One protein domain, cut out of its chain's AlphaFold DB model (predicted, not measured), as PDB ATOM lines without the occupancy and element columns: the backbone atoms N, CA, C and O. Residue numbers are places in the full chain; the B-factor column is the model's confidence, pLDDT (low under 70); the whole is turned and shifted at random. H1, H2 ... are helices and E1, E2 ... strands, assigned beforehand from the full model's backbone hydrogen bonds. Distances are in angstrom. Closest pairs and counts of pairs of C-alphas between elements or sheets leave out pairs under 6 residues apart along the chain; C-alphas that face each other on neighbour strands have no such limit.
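Overview. This is residues 3 to 117 of the 117 residues of an uncharacterized protein of Enterococcus sp. 12C11_DIV0727 (UniProt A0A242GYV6). A strongly twisted sheet of six strands, built on the long strands E4, E5 and E6, has the short helices H2 and H3 over one face, while a separate hairpin, E7 and E8, makes one end of the elongated outline. E1 and E3 line the same side of E4 at different places along it, E2 lies beyond E3, and H1 grazes the sheet near E2 and E3. The printed part has 115 residues, with three named helices and eight named strands in the order E1 H1 E2 E3 E4 H2 E5 E6 H3 E7 E8. The class is mixed, helices and strands, and the neighbour pairs in both sheets are antiparallel. The whole is compact, with a radius of gyration of the C-alphas of 14.4 A, and spans 49 by 31 by 20 A.

Arrangement. In the branched sheet, E4, residues 33 to 41, has E6, residues 73 to 80, on one side, with N 38 and O 76 2.9 A apart, within hydrogen-bond range. On the other side of E4 are E1, residues 3 to 7, with N 5 to O 39 at 2.8 A, and E3, residues 26 to 28, with N 28 to O 33 at 2.7 A. E2, residues 18 to 20, forms a hairpin with E3, with N 19 to O 27 at 2.9 A. E2, E3 and E4 are a meander, each strand the antiparallel neighbour of the one before. E5, residues 61 to 70, is an edge strand in a hairpin with E6, with N 64 to O 77 at 2.9 A, and bends by 66 degrees at residue 64. H3, residues 89 to 96, is on the sheet at a height of 7.6 A, over E6 and only just over E4, with 3 of its C-alphas on E4; its closest C-alphas to E6 are Ile 92 and Asp 80, 5.9 A. H2, residues 52 to 59, is on the same face as H3, and the two only just touch, with 3 pairs of C-alphas within 8 A, the closest being Tyr 59 and Thr 91, 6.3 A. H1, residues 10 to 13, only grazes the sheet. E7, residues 103 to 108, and E8, residues 111 to 116, form a hairpin with N 106 to O 113 at 2.9 A; H2 and E7 are near each other, with 8 pairs of C-alphas within 10 A. In H2 and H3 every O i to N i+4 pair is within hydrogen-bond range; H1 is too short for such a pair.

Along the chain. E1 begins at C-alpha 3 (217.637, 195.811, 111.797), and E8 ends at C-alpha 116 (228.115, 195.980, 118.390). From first to last C-alpha, E4 measures 25.9 A, E5 23.2 A, E6 22.6 A, E8 16.1 A and E7 15.5 A.

Size, cuts and confidence. The C-alphas of Gln 16 and Asp 109 are the two farthest apart, 50.6 A. The printed part has no cut, and no link is long. The mean pLDDT of the printed part is 92.0, and residues 82 to 85 are under 70.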
ATOM      1  N   ASN A   3     218.705 194.930 112.279       95.88
ATOM      2  CA  ASN A   3     217.637 195.811 111.797       95.88
ATOM      3  C   ASN A   3     216.947 196.561 112.953       95.88
ATOM      4  O   ASN A   3     215.730 196.742 112.935       95.88
ATOM      5  N   ILE A   4     217.740 196.961 113.958       97.12
ATOM      6  CA  ILE A   4     217.271 197.653 115.160       97.12
ATOM      7  C   ILE A   4     216.699 199.008 114.749       97.12
ATOM      8  O   ILE A   4     217.357 199.763 114.030       97.12
ATOM      9  N   LYS A   5     215.480 199.301 115.201       97.06
ATOM     10  CA  LYS A   5     214.762 200.548 114.938       97.06
ATOM     11  C   LYS A   5     214.057 201.041 116.182       97.06
ATOM     12  O   LYS A   5     213.488 200.237 116.921       97.06
ATOM     13  N   THR A   6     214.005 202.354 116.341       96.81
ATOM     14  CA  THR A   6     213.143 202.970 117.344       96.81
ATOM     15  C   THR A   6     211.682 202.945 116.889       96.81
ATOM     16  O   THR A   6     211.371 203.193 115.720       96.81
ATOM     17  N   VAL A   7     210.768 202.642 117.811       95.81
ATOM     18  CA  VAL A   7     209.318 202.618 117.576       95.81
ATOM     19  C   VAL A   7     208.628 203.571 118.547       95.81
ATOM     20  O   VAL A   7     209.008 203.684 119.706       95.81
ATOM     21  N   ILE A   8     207.597 204.275 118.076       96.19
ATOM     22  CA  ILE A   8     206.811 205.192 118.907       96.19
ATOM     23  C   ILE A   8     205.508 204.502 119.302       96.19
ATOM     24  O   ILE A   8     204.630 204.306 118.458       96.19
ATOM     25  N   LEU A   9     205.371 204.156 120.582       95.56
ATOM     26  CA  LEU A   9     204.152 203.554 121.117       95.56
ATOM     27  C   LEU A   9     203.025 204.583 121.234       95.56
ATOM     28  O   LEU A   9     203.246 205.737 121.601       95.56
ATOM     29  N   ASP A  10     201.780 204.152 121.024       95.62
ATOM     30  CA  ASP A  10     200.622 205.050 121.127       95.62
ATOM     31  C   ASP A  10     200.472 205.676 122.522       95.62
ATOM     32  O   ASP A  10     200.029 206.822 122.636       95.62
ATOM     33  N   LYS A  11     200.909 204.980 123.585       94.81
ATOM     34  CA  LYS A  11     200.886 205.517 124.956       94.81
ATOM     35  C   LYS A  11     201.744 206.780 125.115       94.81
ATOM     36  O   LYS A  11     201.355 207.664 125.878       94.81
ATOM     37  N   TYR A  12     202.830 206.914 124.347       96.00
ATOM     38  CA  TYR A  12     203.710 208.090 124.374       96.00
ATOM     39  C   TYR A  12     203.038 209.352 123.827       96.00
ATOM     40  O   TYR A  12     203.456 210.467 124.128       96.00
ATOM     41  N   ARG A  13     201.933 209.216 123.080       93.88
ATOM     42  CA  ARG A  13     201.161 210.366 122.583       93.88
ATOM     43  C   ARG A  13     200.435 211.120 123.702       93.88
ATOM     44  O   ARG A  13     199.988 212.250 123.486       93.88
ATOM     45  N   ASN A  14     200.290 210.524 124.890       96.44
ATOM     46  CA  ASN A  14     199.692 211.195 126.036       96.44
ATOM     47  C   ASN A  14     200.680 212.176 126.689       96.44
ATOM     48  O   ASN A  14     201.439 211.809 127.584       96.44
ATOM     49  N   LYS A  15     200.568 213.455 126.312       95.25
ATOM     50  CA  LYS A  15     201.409 214.559 126.809       95.25
ATOM     51  C   LYS A  15     201.305 214.849 128.313       95.25
ATOM     52  O   LYS A  15     202.079 215.649 128.822       95.25
ATOM     53  N   GLN A  16     200.335 214.268 129.024       96.50
ATOM     54  CA  GLN A  16     200.264 214.383 130.488       96.50
ATOM     55  C   GLN A  16     201.199 213.394 131.189       96.50
ATOM     56  O   GLN A  16     201.618 213.648 132.314       96.50
ATOM     57  N   ASN A  17     201.512 212.278 130.526       96.94
ATOM     58  CA  ASN A  17     202.322 211.197 131.084       96.94
ATOM     59  C   ASN A  17     203.716 211.138 130.459       96.94
ATOM     60  O   ASN A  17     204.634 210.652 131.109       96.94
ATOM     61  N   TYR A  18     203.864 211.618 129.223       97.94
ATOM     62  CA  TYR A  18     205.107 211.534 128.470       97.94
ATOM     63  C   TYR A  18     205.485 212.875 127.847       97.94
ATOM     64  O   TYR A  18     204.640 213.582 127.293       97.94
ATOM     65  N   GLU A  19     206.771 213.195 127.905       97.81
ATOM     66  CA  GLU A  19     207.390 214.312 127.193       97.81
ATOM     67  C   GLU A  19     208.299 213.755 126.093       97.81
ATOM     68  O   GLU A  19     209.159 212.923 126.360       97.81
ATOM     69  N   GLU A  20     208.086 214.181 124.850       97.38
ATOM     70  CA  GLU A  20     208.936 213.800 123.719       97.38
ATOM     71  C   GLU A  20     210.271 214.540 123.784       97.38
ATOM     72  O   GLU A  20     210.287 215.757 123.974       97.38
ATOM     73  N   LEU A  21     211.371 213.808 123.605       96.19
ATOM     74  CA  LEU A  21     212.720 214.363 123.559       96.19
ATOM     75  C   LEU A  21     213.269 214.270 122.130       96.19
ATOM     76  O   LEU A  21     212.790 214.961 121.234       96.19
ATOM     77  N   GLU A  22     214.270 213.423 121.896       95.38
ATOM     78  CA  GLU A  22     214.903 213.237 120.588       95.38
ATOM     79  C   GLU A  22     215.012 211.756 120.231       95.38
ATOM     80  O   GLU A  22     215.018 210.903 121.110       95.38
ATOM     81  N   ASN A  23     215.117 211.447 118.935       93.00
ATOM     82  CA  ASN A  23     215.381 210.091 118.432       93.00
ATOM     83  C   ASN A  23     214.424 209.018 118.990       93.00
ATOM     84  O   ASN A  23     214.835 207.904 119.287       93.00
ATOM     85  N   GLY A  24     213.147 209.376 119.169       95.12
ATOM     86  CA  GLY A  24     212.117 208.490 119.720       95.12
ATOM     87  C   GLY A  24     212.248 208.189 121.216       95.12
ATOM     88  O   GLY A  24     211.541 207.320 121.722       95.12
ATOM     89  N   ILE A  25     213.105 208.925 121.925       97.56
ATOM     90  CA  ILE A  25     213.199 208.914 123.382       97.56
ATOM     91  C   ILE A  25     212.091 209.791 123.969       97.56
ATOM     92  O   ILE A  25     211.850 210.912 123.512       97.56
ATOM     93  N   TYR A  26     211.469 209.303 125.039       97.94
ATOM     94  CA  TYR A  26     210.496 210.045 125.831       97.94
ATOM     95  C   TYR A  26     210.913 210.091 127.298       97.94
ATOM     96  O   TYR A  26     211.593 209.197 127.788       97.94
ATOM     97  N   LYS A  27     210.461 211.111 128.025       96.56
ATOM     98  CA  LYS A  27     210.469 211.123 129.488       96.56
ATOM     99  C   LYS A  27     209.109 210.669 130.009       96.56
ATOM    100  O   LYS A  27     208.105 211.320 129.733       96.56
ATOM    101  N   ASP A  28     209.072 209.583 130.773       95.06
ATOM    102  CA  ASP A  28     207.934 209.192 131.606       95.06
ATOM    103  C   ASP A  28     207.864 210.134 132.816       95.06
ATOM    104  O   ASP A  28     208.682 210.078 133.737       95.06
ATOM    105  N   LEU A  29     206.872 211.024 132.813       94.81
ATOM    106  CA  LEU A  29     206.686 212.052 133.838       94.81
ATOM    107  C   LEU A  29     206.176 211.481 135.167       94.81
ATOM    108  O   LEU A  29     206.343 212.115 136.211       94.81
ATOM    109  N   LYS A  30     205.550 210.298 135.145       91.75
ATOM    110  CA  LYS A  30     205.015 209.641 136.339       91.75
ATOM    111  C   LYS A  30     206.133 208.958 137.114       91.75
ATOM    112  O   LYS A  30     206.240 209.154 138.323       91.75
ATOM    113  N   ASN A  31     206.936 208.163 136.413       89.44
ATOM    114  CA  ASN A  31     208.015 207.382 137.012       89.44
ATOM    115  C   ASN A  31     209.340 208.150 137.065       89.44
ATOM    116  O   ASN A  31     210.259 207.715 137.749       89.44
ATOM    117  N   LYS A  32     209.411 209.310 136.394       91.50
ATOM    118  CA  LYS A  32     210.617 210.133 136.247       91.50
ATOM    119  C   LYS A  32     211.767 209.321 135.653       91.50
ATOM    120  O   LYS A  32     212.834 209.231 136.236       91.50
ATOM    121  N   ARG A  33     211.507 208.713 134.497       92.81
ATOM    122  CA  ARG A  33     212.465 207.901 133.735       92.81
ATOM    123  C   ARG A  33     212.500 208.345 132.289       92.81
ATOM    124  O   ARG A  33     211.522 208.899 131.791       92.81
ATOM    125  N   TYR A  34     213.601 208.091 131.610       96.00
ATOM    126  CA  TYR A  34     213.695 208.136 130.164       96.00
ATOM    127  C   TYR A  34     213.417 206.748 129.597       96.00
ATOM    128  O   TYR A  34     213.941 205.748 130.076       96.00
ATOM    129  N   VAL A  35     212.584 206.697 128.565       96.62
ATOM    130  CA  VAL A  35     212.146 205.456 127.932       96.62
ATOM    131  C   VAL A  35     212.353 205.516 126.428       96.62
ATOM    132  O   VAL A  35     212.232 206.574 125.803       96.62
ATOM    133  N   ILE A  36     212.642 204.361 125.844       97.81
ATOM    134  CA  ILE A  36     212.726 204.154 124.401       97.81
ATOM    135  C   ILE A  36     212.156 202.779 124.067       97.81
ATOM    136  O   ILE A  36     212.337 201.825 124.816       97.81
ATOM    137  N   THR A  37     211.470 202.657 122.935       98.12
ATOM    138  CA  THR A  37     211.033 201.350 122.431       98.12
ATOM    139  C   THR A  37     211.870 200.962 121.227       98.12
ATOM    140  O   THR A  37     211.967 201.725 120.264       98.12
ATOM    141  N   LEU A  38     212.453 199.767 121.267       97.44
ATOM    142  CA  LEU A  38     213.230 199.201 120.173       97.44
ATOM    143  C   LEU A  38     212.501 198.012 119.564       97.44
ATOM    144  O   LEU A  38     212.002 197.143 120.276       97.44
ATOM    145  N   ARG A  39     212.525 197.931 118.235       96.50
ATOM    146  CA  ARG A  39     212.151 196.743 117.472       96.50
ATOM    147  C   ARG A  39     213.355 196.219 116.711       96.50
ATOM    148  O   ARG A  39     214.059 196.989 116.063       96.50
ATOM    149  N   PHE A  40     213.573 194.912 116.752       96.19
ATOM    150  CA  PHE A  40     214.716 194.271 116.113       96.19
ATOM    151  C   PHE A  40     214.417 192.828 115.715       96.19
ATOM    152  O   PHE A  40     213.455 192.218 116.174       96.19
ATOM    153  N   GLU A  41     215.263 192.286 114.847       95.19
ATOM    154  CA  GLU A  41     215.249 190.877 114.465       95.19
ATOM    155  C   GLU A  41     216.254 190.076 115.295       95.19
ATOM    156  O   GLU A  41     217.417 190.474 115.422       95.19
ATOM    157  N   ILE A  42     215.819 188.925 115.796       92.31
ATOM    158  CA  ILE A  42     216.656 187.865 116.350       92.31
ATOM    159  C   ILE A  42     217.281 187.075 115.192       92.31
ATOM    160  O   ILE A  42     216.623 186.745 114.199       92.31
ATOM    161  N   GLU A  43     218.569 186.772 115.299       90.19
ATOM    162  CA  GLU A  43     219.285 185.929 114.344       90.19
ATOM    163  C   GLU A  43     219.139 184.432 114.668       90.19
ATOM    164  O   GLU A  43     218.853 184.037 115.788       90.19
ATOM    165  N   ASN A  44     219.349 183.555 113.681       84.81
ATOM    166  CA  ASN A  44     219.072 182.115 113.832       84.81
ATOM    167  C   ASN A  44     219.915 181.410 114.915       84.81
ATOM    168  O   ASN A  44     219.561 180.320 115.354       84.81
ATOM    169  N   ASN A  45     221.063 181.981 115.274       81.94
ATOM    170  CA  ASN A  45     221.970 181.498 116.316       81.94
ATOM    171  C   ASN A  45     221.754 182.197 117.670       81.94
ATOM    172  O   ASN A  45     222.526 181.967 118.598       81.94
ATOM    173  N   GLU A  46     220.750 183.059 117.766       84.00
ATOM    174  CA  GLU A  46     220.354 183.760 118.979       84.00
ATOM    175  C   GLU A  46     219.094 183.117 119.568       84.00
ATOM    176  O   GLU A  46     218.407 182.318 118.927       84.00
ATOM    177  N   ASN A  47     218.799 183.452 120.818       82.38
ATOM    178  CA  ASN A  47     217.540 183.096 121.459       82.38
ATOM    179  C   ASN A  47     216.811 184.382 121.873       82.38
ATOM    180  O   ASN A  47     217.283 185.483 121.611       82.38
ATOM    181  N   SER A  48     215.647 184.258 122.505       75.81
ATOM    182  CA  SER A  48     214.863 185.424 122.924       75.81
ATOM    183  C   SER A  48     215.509 186.256 124.042       75.81
ATOM    184  O   SER A  48     215.039 187.360 124.300       75.81
ATOM    185  N   GLN A  49     216.572 185.761 124.686       84.00
ATOM    186  CA  GLN A  49     217.271 186.444 125.783       84.00
ATOM    187  C   GLN A  49     218.554 187.137 125.309       84.00
ATOM    188  O   GLN A  49     218.771 188.310 125.588       84.00
ATOM    189  N   TYR A  50     219.407 186.441 124.563       90.19
ATOM    190  CA  TYR A  50     220.709 186.951 124.134       90.19
ATOM    191  C   TYR A  50     220.663 187.372 122.668       90.19
ATOM    192  O   TYR A  50     220.208 186.583 121.836       90.19
ATOM    193  N   PRO A  51     221.154 188.574 122.317       93.94
ATOM    194  CA  PRO A  51     222.048 189.447 123.093       93.94
ATOM    195  C   PRO A  51     221.364 190.565 123.905       93.94
ATOM    196  O   PRO A  51     222.056 191.471 124.367       93.94
ATOM    197  N   LEU A  52     220.034 190.556 124.055       94.94
ATOM    198  CA  LEU A  52     219.317 191.630 124.753       94.94
ATOM    199  C   LEU A  52     219.766 191.764 126.215       94.94
ATOM    200  O   LEU A  52     220.077 192.874 126.625       94.94
ATOM    201  N   GLU A  53     219.865 190.666 126.969       94.00
ATOM    202  CA  GLU A  53     220.310 190.682 128.376       94.00
ATOM    203  C   GLU A  53     221.682 191.360 128.548       94.00
ATOM    204  O   GLU A  53     221.846 192.237 129.391       94.00
ATOM    205  N   ASP A  54     222.643 191.069 127.666       94.88
ATOM    206  CA  ASP A  54     223.961 191.712 127.703       94.88
ATOM    207  C   ASP A  54     223.892 193.223 127.410       94.88
ATOM    208  O   ASP A  54     224.749 193.980 127.868       94.88
ATOM    209  N   ILE A  55     222.901 193.685 126.637       95.44
ATOM    210  CA  ILE A  55     222.635 195.118 126.433       95.44
ATOM    211  C   ILE A  55     222.044 195.736 127.703       95.44
ATOM    212  O   ILE A  55     222.501 196.809 128.101       95.44
ATOM    213  N   LEU A  56     221.080 195.068 128.345       94.75
ATOM    214  CA  LEU A  56     220.489 195.526 129.607       94.75
ATOM    215  C   LEU A  56     221.576 195.703 130.677       94.75
ATOM    216  O   LEU A  56     221.704 196.783 131.259       94.75
ATOM    217  N   ASP A  57     222.434 194.693 130.836       92.62
ATOM    218  CA  ASP A  57     223.535 194.693 131.799       92.62
ATOM    219  C   ASP A  57     224.628 195.714 131.456       92.62
ATOM    220  O   ASP A  57     225.099 196.444 132.330       92.62
ATOM    221  N   LYS A  58     225.042 195.801 130.184       93.25
ATOM    222  CA  LYS A  58     226.115 196.716 129.756       93.25
ATOM    223  C   LYS A  58     225.757 198.183 129.969       93.25
ATOM    224  O   LYS A  58     226.637 198.974 130.309       93.25
ATOM    225  N   TYR A  59     224.506 198.544 129.699       93.06
ATOM    226  CA  TYR A  59     224.043 199.930 129.736       93.06
ATOM    227  C   TYR A  59     223.274 200.273 131.013       93.06
ATOM    228  O   TYR A  59     222.939 201.438 131.205       93.06
ATOM    229  N   TYR A  60     223.042 199.305 131.904       91.62
ATOM    230  CA  TYR A  60     222.251 199.482 133.123       91.62
ATOM    231  C   TYR A  60     220.838 200.007 132.822       91.62
ATOM    232  O   TYR A  60     220.396 201.003 133.400       91.62
ATOM    233  N   VAL A  61     220.150 199.350 131.887       94.00
ATOM    234  CA  VAL A  61     218.763 199.658 131.497       94.00
ATOM    235  C   VAL A  61     217.855 198.477 131.801       94.00
ATOM    236  O   VAL A  61     218.283 197.329 131.691       94.00
ATOM    237  N   ASN A  62     216.593 198.738 132.135       93.12
ATOM    238  CA  ASN A  62     215.615 197.673 132.357       93.12
ATOM    239  C   ASN A  62     214.714 197.505 131.136       93.12
ATOM    240  O   ASN A  62     214.289 198.485 130.527       93.12
ATOM    241  N   CYS A  63     214.346 196.261 130.830       94.12
ATOM    242  CA  CYS A  63     213.219 195.975 129.948       94.12
ATOM    243  C   CYS A  63     211.917 196.054 130.757       94.12
ATOM    244  O   CYS A  63     211.663 195.215 131.621       94.12
ATOM    245  N   THR A  64     211.081 197.055 130.489       92.94
ATOM    246  CA  THR A  64     209.807 197.248 131.203       92.94
ATOM    247  C   THR A  64     208.662 196.467 130.571       92.94
ATOM    248  O   THR A  64     207.650 196.195 131.222       92.94
ATOM    249  N   SER A  65     208.780 196.125 129.285       92.56
ATOM    250  CA  SER A  65     207.719 195.450 128.548       92.56
ATOM    251  C   SER A  65     208.231 194.747 127.295       92.56
ATOM    252  O   SER A  65     208.915 195.355 126.475       92.56
ATOM    253  N   HIS A  66     207.805 193.497 127.107       89.94
ATOM    254  CA  HIS A  66     207.845 192.801 125.821       89.94
ATOM    255  C   HIS A  66     206.506 193.031 125.112       89.94
ATOM    256  O   HIS A  66     205.464 192.584 125.592       89.94
ATOM    257  N   ILE A  67     206.525 193.771 124.004       89.81
ATOM    258  CA  ILE A  67     205.315 194.292 123.349       89.81
ATOM    259  C   ILE A  67     204.872 193.374 122.209       89.81
ATOM    260  O   ILE A  67     203.683 193.085 122.073       89.81
ATOM    261  N   VAL A  68     205.824 192.898 121.402       84.62
ATOM    262  CA  VAL A  68     205.577 191.972 120.289       84.62
ATOM    263  C   VAL A  68     206.656 190.898 120.259       84.62
ATOM    264  O   VAL A  68     207.844 191.209 120.325       84.62
ATOM    265  N   GLU A  69     206.223 189.653 120.079       81.12
ATOM    266  CA  GLU A  69     207.054 188.511 119.701       81.12
ATOM    267  C   GLU A  69     206.370 187.826 118.509       81.12
ATOM    268  O   GLU A  69     205.370 187.126 118.668       81.12
ATOM    269  N   ASP A  70     206.844 188.118 117.294       81.88
ATOM    270  CA  ASP A  70     206.276 187.587 116.047       81.88
ATOM    271  C   ASP A  70     207.384 187.058 115.133       81.88
ATOM    272  O   ASP A  70     208.197 187.811 114.585       81.88
ATOM    273  N   GLY A  71     207.426 185.734 114.983       85.12
ATOM    274  CA  GLY A  71     208.492 185.041 114.270       85.12
ATOM    275  C   GLY A  71     209.858 185.368 114.871       85.12
ATOM    276  O   GLY A  71     210.144 185.003 116.006       85.12
ATOM    277  N   ASN A  72     210.689 186.070 114.099       88.50
ATOM    278  CA  ASN A  72     212.028 186.481 114.523       88.50
ATOM    279  C   ASN A  72     212.082 187.946 114.975       88.50
ATOM    280  O   ASN A  72     213.176 188.463 115.168       88.50
ATOM    281  N   TYR A  73     210.956 188.650 115.092       91.62
ATOM    282  CA  TYR A  73     210.937 190.040 115.543       91.62
ATOM    283  C   TYR A  73     210.572 190.137 117.018       91.62
ATOM    284  O   TYR A  73     209.585 189.548 117.457       91.62
ATOM    285  N   LEU A  74     211.326 190.967 117.735       93.62
ATOM    286  CA  LEU A  74     211.001 191.423 119.079       93.62
ATOM    287  C   LEU A  74     210.814 192.934 119.089       93.62
ATOM    288  O   LEU A  74     211.531 193.665 118.403       93.62
ATOM    289  N   GLU A  75     209.860 193.388 119.891       95.75
ATOM    290  CA  GLU A  75     209.673 194.791 120.249       95.75
ATOM    291  C   GLU A  75     209.642 194.918 121.773       95.75
ATOM    292  O   GLU A  75     208.843 194.248 122.435       95.75
ATOM    293  N   VAL A  76     210.523 195.751 122.323       96.44
ATOM    294  CA  VAL A  76     210.708 195.921 123.770       96.44
ATOM    295  C   VAL A  76     210.769 197.394 124.145       96.44
ATOM    296  O   VAL A  76     211.355 198.202 123.423       96.44
ATOM    297  N   GLU A  77     210.183 197.739 125.286       97.25
ATOM    298  CA  GLU A  77     210.384 199.039 125.926       97.25
ATOM    299  C   GLU A  77     211.522 198.941 126.938       97.25
ATOM    300  O   GLU A  77     211.539 198.040 127.779       97.25
ATOM    301  N   LEU A  78     212.453 199.886 126.847       96.19
ATOM    302  CA  LEU A  78     213.597 200.022 127.731       96.19
ATOM    303  C   LEU A  78     213.489 201.328 128.518       96.19
ATOM    304  O   LEU A  78     213.118 202.361 127.955       96.19
ATOM    305  N   GLU A  79     213.853 201.283 129.794       95.06
ATOM    306  CA  GLU A  79     213.972 202.450 130.673       95.06
ATOM    307  C   GLU A  79     215.399 202.605 131.204       95.06
ATOM    308  O   GLU A  79     216.149 201.633 131.323       95.06
ATOM    309  N   ASP A  80     215.781 203.836 131.522       92.50
ATOM    310  CA  ASP A  80     217.080 204.140 132.099       92.50
ATOM    311  C   ASP A  80     217.191 203.759 133.585       92.50
ATOM    312  O   ASP A  80     216.313 204.027 134.408       92.50
ATOM    313  N   GLY A  81     218.352 203.209 133.943       78.19
ATOM    314  CA  GLY A  81     218.685 202.856 135.315       78.19
ATOM    315  C   GLY A  81     218.117 201.511 135.757       78.19
ATOM    316  O   GLY A  81     217.146 200.998 135.218       78.19
ATOM    317  N   ASN A  82     218.738 200.949 136.793       68.81
ATOM    318  CA  ASN A  82     218.341 199.697 137.442       68.81
ATOM    319  C   ASN A  82     217.929 199.883 138.920       68.81
ATOM    320  O   ASN A  82     217.650 198.906 139.608       68.81
ATOM    321  N   ASP A  83     217.903 201.130 139.408       66.38
ATOM    322  CA  ASP A  83     217.540 201.505 140.781       66.38
ATOM    323  C   ASP A  83     216.740 202.819 140.793       66.38
ATOM    324  O   ASP A  83     216.878 203.659 139.896       66.38
ATOM    325  N   ASP A  84     215.911 203.007 141.821       61.53
ATOM    326  CA  ASP A  84     214.867 204.031 142.006       61.53
ATOM    327  C   ASP A  84     215.362 205.493 142.006       61.53
ATOM    328  O   ASP A  84     214.548 206.414 141.986       61.53
ATOM    329  N   ASN A  85     216.679 205.738 141.997       60.56
ATOM    330  CA  ASN A  85     217.272 207.079 142.130       60.56
ATOM    331  C   ASN A  85     218.236 207.487 140.998       60.56
ATOM    332  O   ASN A  85     219.011 208.430 141.175       60.56
ATOM    333  N   PHE A  86     218.222 206.801 139.852       71.62
ATOM    334  CA  PHE A  86     219.138 207.084 138.741       71.62
ATOM    335  C   PHE A  86     218.398 207.485 137.457       71.62
ATOM    336  O   PHE A  86     217.942 206.629 136.712       71.62
ATOM    337  N   GLU A  87     218.307 208.793 137.193       80.88
ATOM    338  CA  GLU A  87     217.896 209.336 135.888       80.88
ATOM    339  C   GLU A  87     219.145 209.618 135.030       80.88
ATOM    340  O   GLU A  87     219.922 210.525 135.339       80.88
ATOM    341  N   SER A  88     219.331 208.883 133.936       88.88
ATOM    342  CA  SER A  88     220.408 209.045 132.960       88.88
ATOM    343  C   SER A  88     219.871 209.087 131.532       88.88
ATOM    344  O   SER A  88     219.722 208.082 130.835       88.88
ATOM    345  N   PHE A  89     219.664 210.311 131.050       92.50
ATOM    346  CA  PHE A  89     219.341 210.544 129.646       92.50
ATOM    347  C   PHE A  89     220.476 210.099 128.710       92.50
ATOM    348  O   PHE A  89     220.220 209.671 127.587       92.50
ATOM    349  N   ASP A  90     221.733 210.173 129.159       93.19
ATOM    350  CA  ASP A  90     222.887 209.738 128.367       93.19
ATOM    351  C   ASP A  90     222.872 208.227 128.124       93.19
ATOM    352  O   ASP A  90     223.078 207.802 126.990       93.19
ATOM    353  N   THR A  91     222.504 207.432 129.131       93.19
ATOM    354  CA  THR A  91     222.327 205.978 128.993       93.19
ATOM    355  C   THR A  91     221.314 205.643 127.900       93.19
ATOM    356  O   THR A  91     221.586 204.848 127.002       93.19
ATOM    357  N   ILE A  92     220.145 206.285 127.921       95.75
ATOM    358  CA  ILE A  92     219.104 206.003 126.930       95.75
ATOM    359  C   ILE A  92     219.475 206.532 125.535       95.75
ATOM    360  O   ILE A  92     219.089 205.932 124.532       95.75
ATOM    361  N   LYS A  93     220.296 207.588 125.438       96.25
ATOM    362  CA  LYS A  93     220.887 208.014 124.158       96.25
ATOM    363  C   LYS A  93     221.879 206.988 123.610       96.25
ATOM    364  O   LYS A  93     221.919 206.784 122.397       96.25
ATOM    365  N   GLU A  94     222.647 206.310 124.462       95.62
ATOM    366  CA  GLU A  94     223.508 205.206 124.020       95.62
ATOM    367  C   GLU A  94     222.686 204.034 123.475       95.62
ATOM    368  O   GLU A  94     223.033 203.497 122.420       95.62
ATOM    369  N   ILE A  95     221.559 203.704 124.113       96.75
ATOM    370  CA  ILE A  95     220.598 202.718 123.601       96.75
ATOM    371  C   ILE A  95     220.008 203.155 122.258       96.75
ATOM    372  O   ILE A  95     220.015 202.375 121.307       96.75
ATOM    373  N   ALA A  96     219.565 204.409 122.130       96.88
ATOM    374  CA  ALA A  96     219.068 204.947 120.862       96.88
ATOM    375  C   ALA A  96     220.128 204.867 119.747       96.88
ATOM    376  O   ALA A  96     219.809 204.614 118.588       96.88
ATOM    377  N   SER A  97     221.414 204.997 120.097       96.44
ATOM    378  CA  SER A  97     222.525 204.858 119.148       96.44
ATOM    379  C   SER A  97     222.700 203.441 118.583       96.44
ATOM    380  O   SER A  97     223.536 203.252 117.698       96.44
ATOM    381  N   LEU A  98     221.983 202.437 119.102       97.12
ATOM    382  CA  LEU A  98     221.962 201.079 118.551       97.12
ATOM    383  C   LEU A  98     221.098 200.978 117.289       97.12
ATOM    384  O   LEU A  98     221.192 199.980 116.576       97.12
ATOM    385  N   GLU A  99     220.273 201.984 116.989       96.62
ATOM    386  CA  GLU A  99     219.499 202.017 115.751       96.62
ATOM    387  C   GLU A  99     220.411 201.866 114.523       96.62
ATOM    388  O   GLU A  99     221.449 202.516 114.393       96.62
ATOM    389  N   GLY A 100     220.033 200.955 113.625       95.94
ATOM    390  CA  GLY A 100     220.811 200.607 112.436       95.94
ATOM    391  C   GLY A 100     222.046 199.732 112.685       95.94
ATOM    392  O   GLY A 100     222.616 199.243 111.710       95.94
ATOM    393  N   LYS A 101     222.433 199.486 113.942       97.06
ATOM    394  CA  LYS A 101     223.549 198.598 114.287       97.06
ATOM    395  C   LYS A 101     223.131 197.134 114.296       97.06
ATOM    396  O   LYS A 101     221.946 196.783 114.362       97.06
ATOM    397  N   ARG A 102     224.135 196.267 114.262       96.25
ATOM    398  CA  ARG A 102     224.001 194.838 114.534       96.25
ATOM    399  C   ARG A 102     224.631 194.535 115.886       96.25
ATOM    400  O   ARG A 102     225.766 194.912 116.151       96.25
ATOM    401  N   VAL A 103     223.897 193.836 116.738       96.44
ATOM    402  CA  VAL A 103     224.337 193.438 118.074       96.44
ATOM    403  C   VAL A 103     224.238 191.928 118.173       96.44
ATOM    404  O   VAL A 103     223.191 191.379 117.846       96.44
ATOM    405  N   TYR A 104     225.306 191.255 118.590       95.31
ATOM    406  CA  TYR A 104     225.333 189.796 118.707       95.31
ATOM    407  C   TYR A 104     226.393 189.327 119.698       95.31
ATOM    408  O   TYR A 104     227.367 190.027 119.984       95.31
ATOM    409  N   ASN A 105     226.225 188.106 120.196       93.69
ATOM    410  CA  ASN A 105     227.218 187.447 121.028       93.69
ATOM    411  C   ASN A 105     228.182 186.605 120.196       93.69
ATOM    412  O   ASN A 105     227.780 185.883 119.281       93.69
ATOM    413  N   LYS A 106     229.469 186.675 120.536       92.94
ATOM    414  CA  LYS A 106     230.535 185.916 119.884       92.94
ATOM    415  C   LYS A 106     231.411 185.228 120.924       92.94
ATOM    416  O   LYS A 106     231.836 185.865 121.883       92.94
ATOM    417  N   GLU A 107     231.715 183.955 120.699       91.94
ATOM    418  CA  GLU A 107     232.725 183.234 121.476       91.94
ATOM    419  C   GLU A 107     234.137 183.708 121.095       91.94
ATOM    420  O   GLU A 107     234.489 183.777 119.912       91.94
ATOM    421  N   ASP A 108     234.936 184.050 122.101       92.81
ATOM    422  CA  ASP A 108     236.333 184.454 121.975       92.81
ATOM    423  C   ASP A 108     237.129 183.922 123.175       92.81
ATOM    424  O   ASP A 108     236.919 184.350 124.311       92.81
ATOM    425  N   ASP A 109     238.016 182.959 122.914       91.88
ATOM    426  CA  ASP A 109     238.864 182.282 123.911       91.88
ATOM    427  C   ASP A 109     238.089 181.682 125.106       91.88
ATOM    428  O   ASP A 109     238.471 181.823 126.266       91.88
ATOM    429  N   GLY A 110     236.949 181.037 124.830       90.94
ATOM    430  CA  GLY A 110     236.092 180.424 125.854       90.94
ATOM    431  C   GLY A 110     235.198 181.407 126.620       90.94
ATOM    432  O   GLY A 110     234.469 180.989 127.518       90.94
ATOM    433  N   TYR A 111     235.213 182.693 126.255       90.00
ATOM    434  CA  TYR A 111     234.316 183.715 126.793       90.00
ATOM    435  C   TYR A 111     233.292 184.152 125.752       90.00
ATOM    436  O   TYR A 111     233.595 184.251 124.564       90.00
ATOM    437  N   ILE A 112     232.084 184.480 126.202       90.00
ATOM    438  CA  ILE A 112     231.078 185.129 125.362       90.00
ATOM    439  C   ILE A 112     231.295 186.641 125.448       90.00
ATOM    440  O   ILE A 112     231.328 187.209 126.538       90.00
ATOM    441  N   LYS A 113     231.467 187.295 124.298       93.19
ATOM    442  CA  LYS A 113     231.596 188.752 124.179       93.19
ATOM    443  C   LYS A 113     230.410 189.328 123.424       93.19
ATOM    444  O   LYS A 113     230.031 188.810 122.373       93.19
ATOM    445  N   LEU A 114     229.868 190.430 123.931       95.06
ATOM    446  CA  LEU A 114     228.905 191.257 123.216       95.06
ATOM    447  C   LEU A 114     229.627 192.101 122.156       95.06
ATOM    448  O   LEU A 114     230.548 192.860 122.473       95.06
ATOM    449  N   VAL A 115     229.188 191.993 120.906       96.19
ATOM    450  CA  VAL A 115     229.701 192.754 119.762       96.19
ATOM    451  C   VAL A 115     228.609 193.693 119.254       96.19
ATOM    452  O   VAL A 115     227.451 193.296 119.158       96.19
ATOM    453  N   ILE A 116     228.985 194.938 118.947       96.62
ATOM    454  CA  ILE A 116     228.115 195.980 118.390       96.62
ATOM    455  C   ILE A 116     228.823 196.543 117.148       96.62
ATOM    456  O   ILE A 116     229.909 197.111 117.289       96.62
ATOM    457  N   GLU A 117     228.229 196.366 115.965       93.94
ATOM    458  CA  GLU A 117     228.753 196.784 114.646       93.94
ATOM    459  C   GLU A 117     227.845 197.807 113.960       93.94
ATOM    460  O   GLU A 117     226.606 197.609 113.975       93.94
TER     461      GLU A 117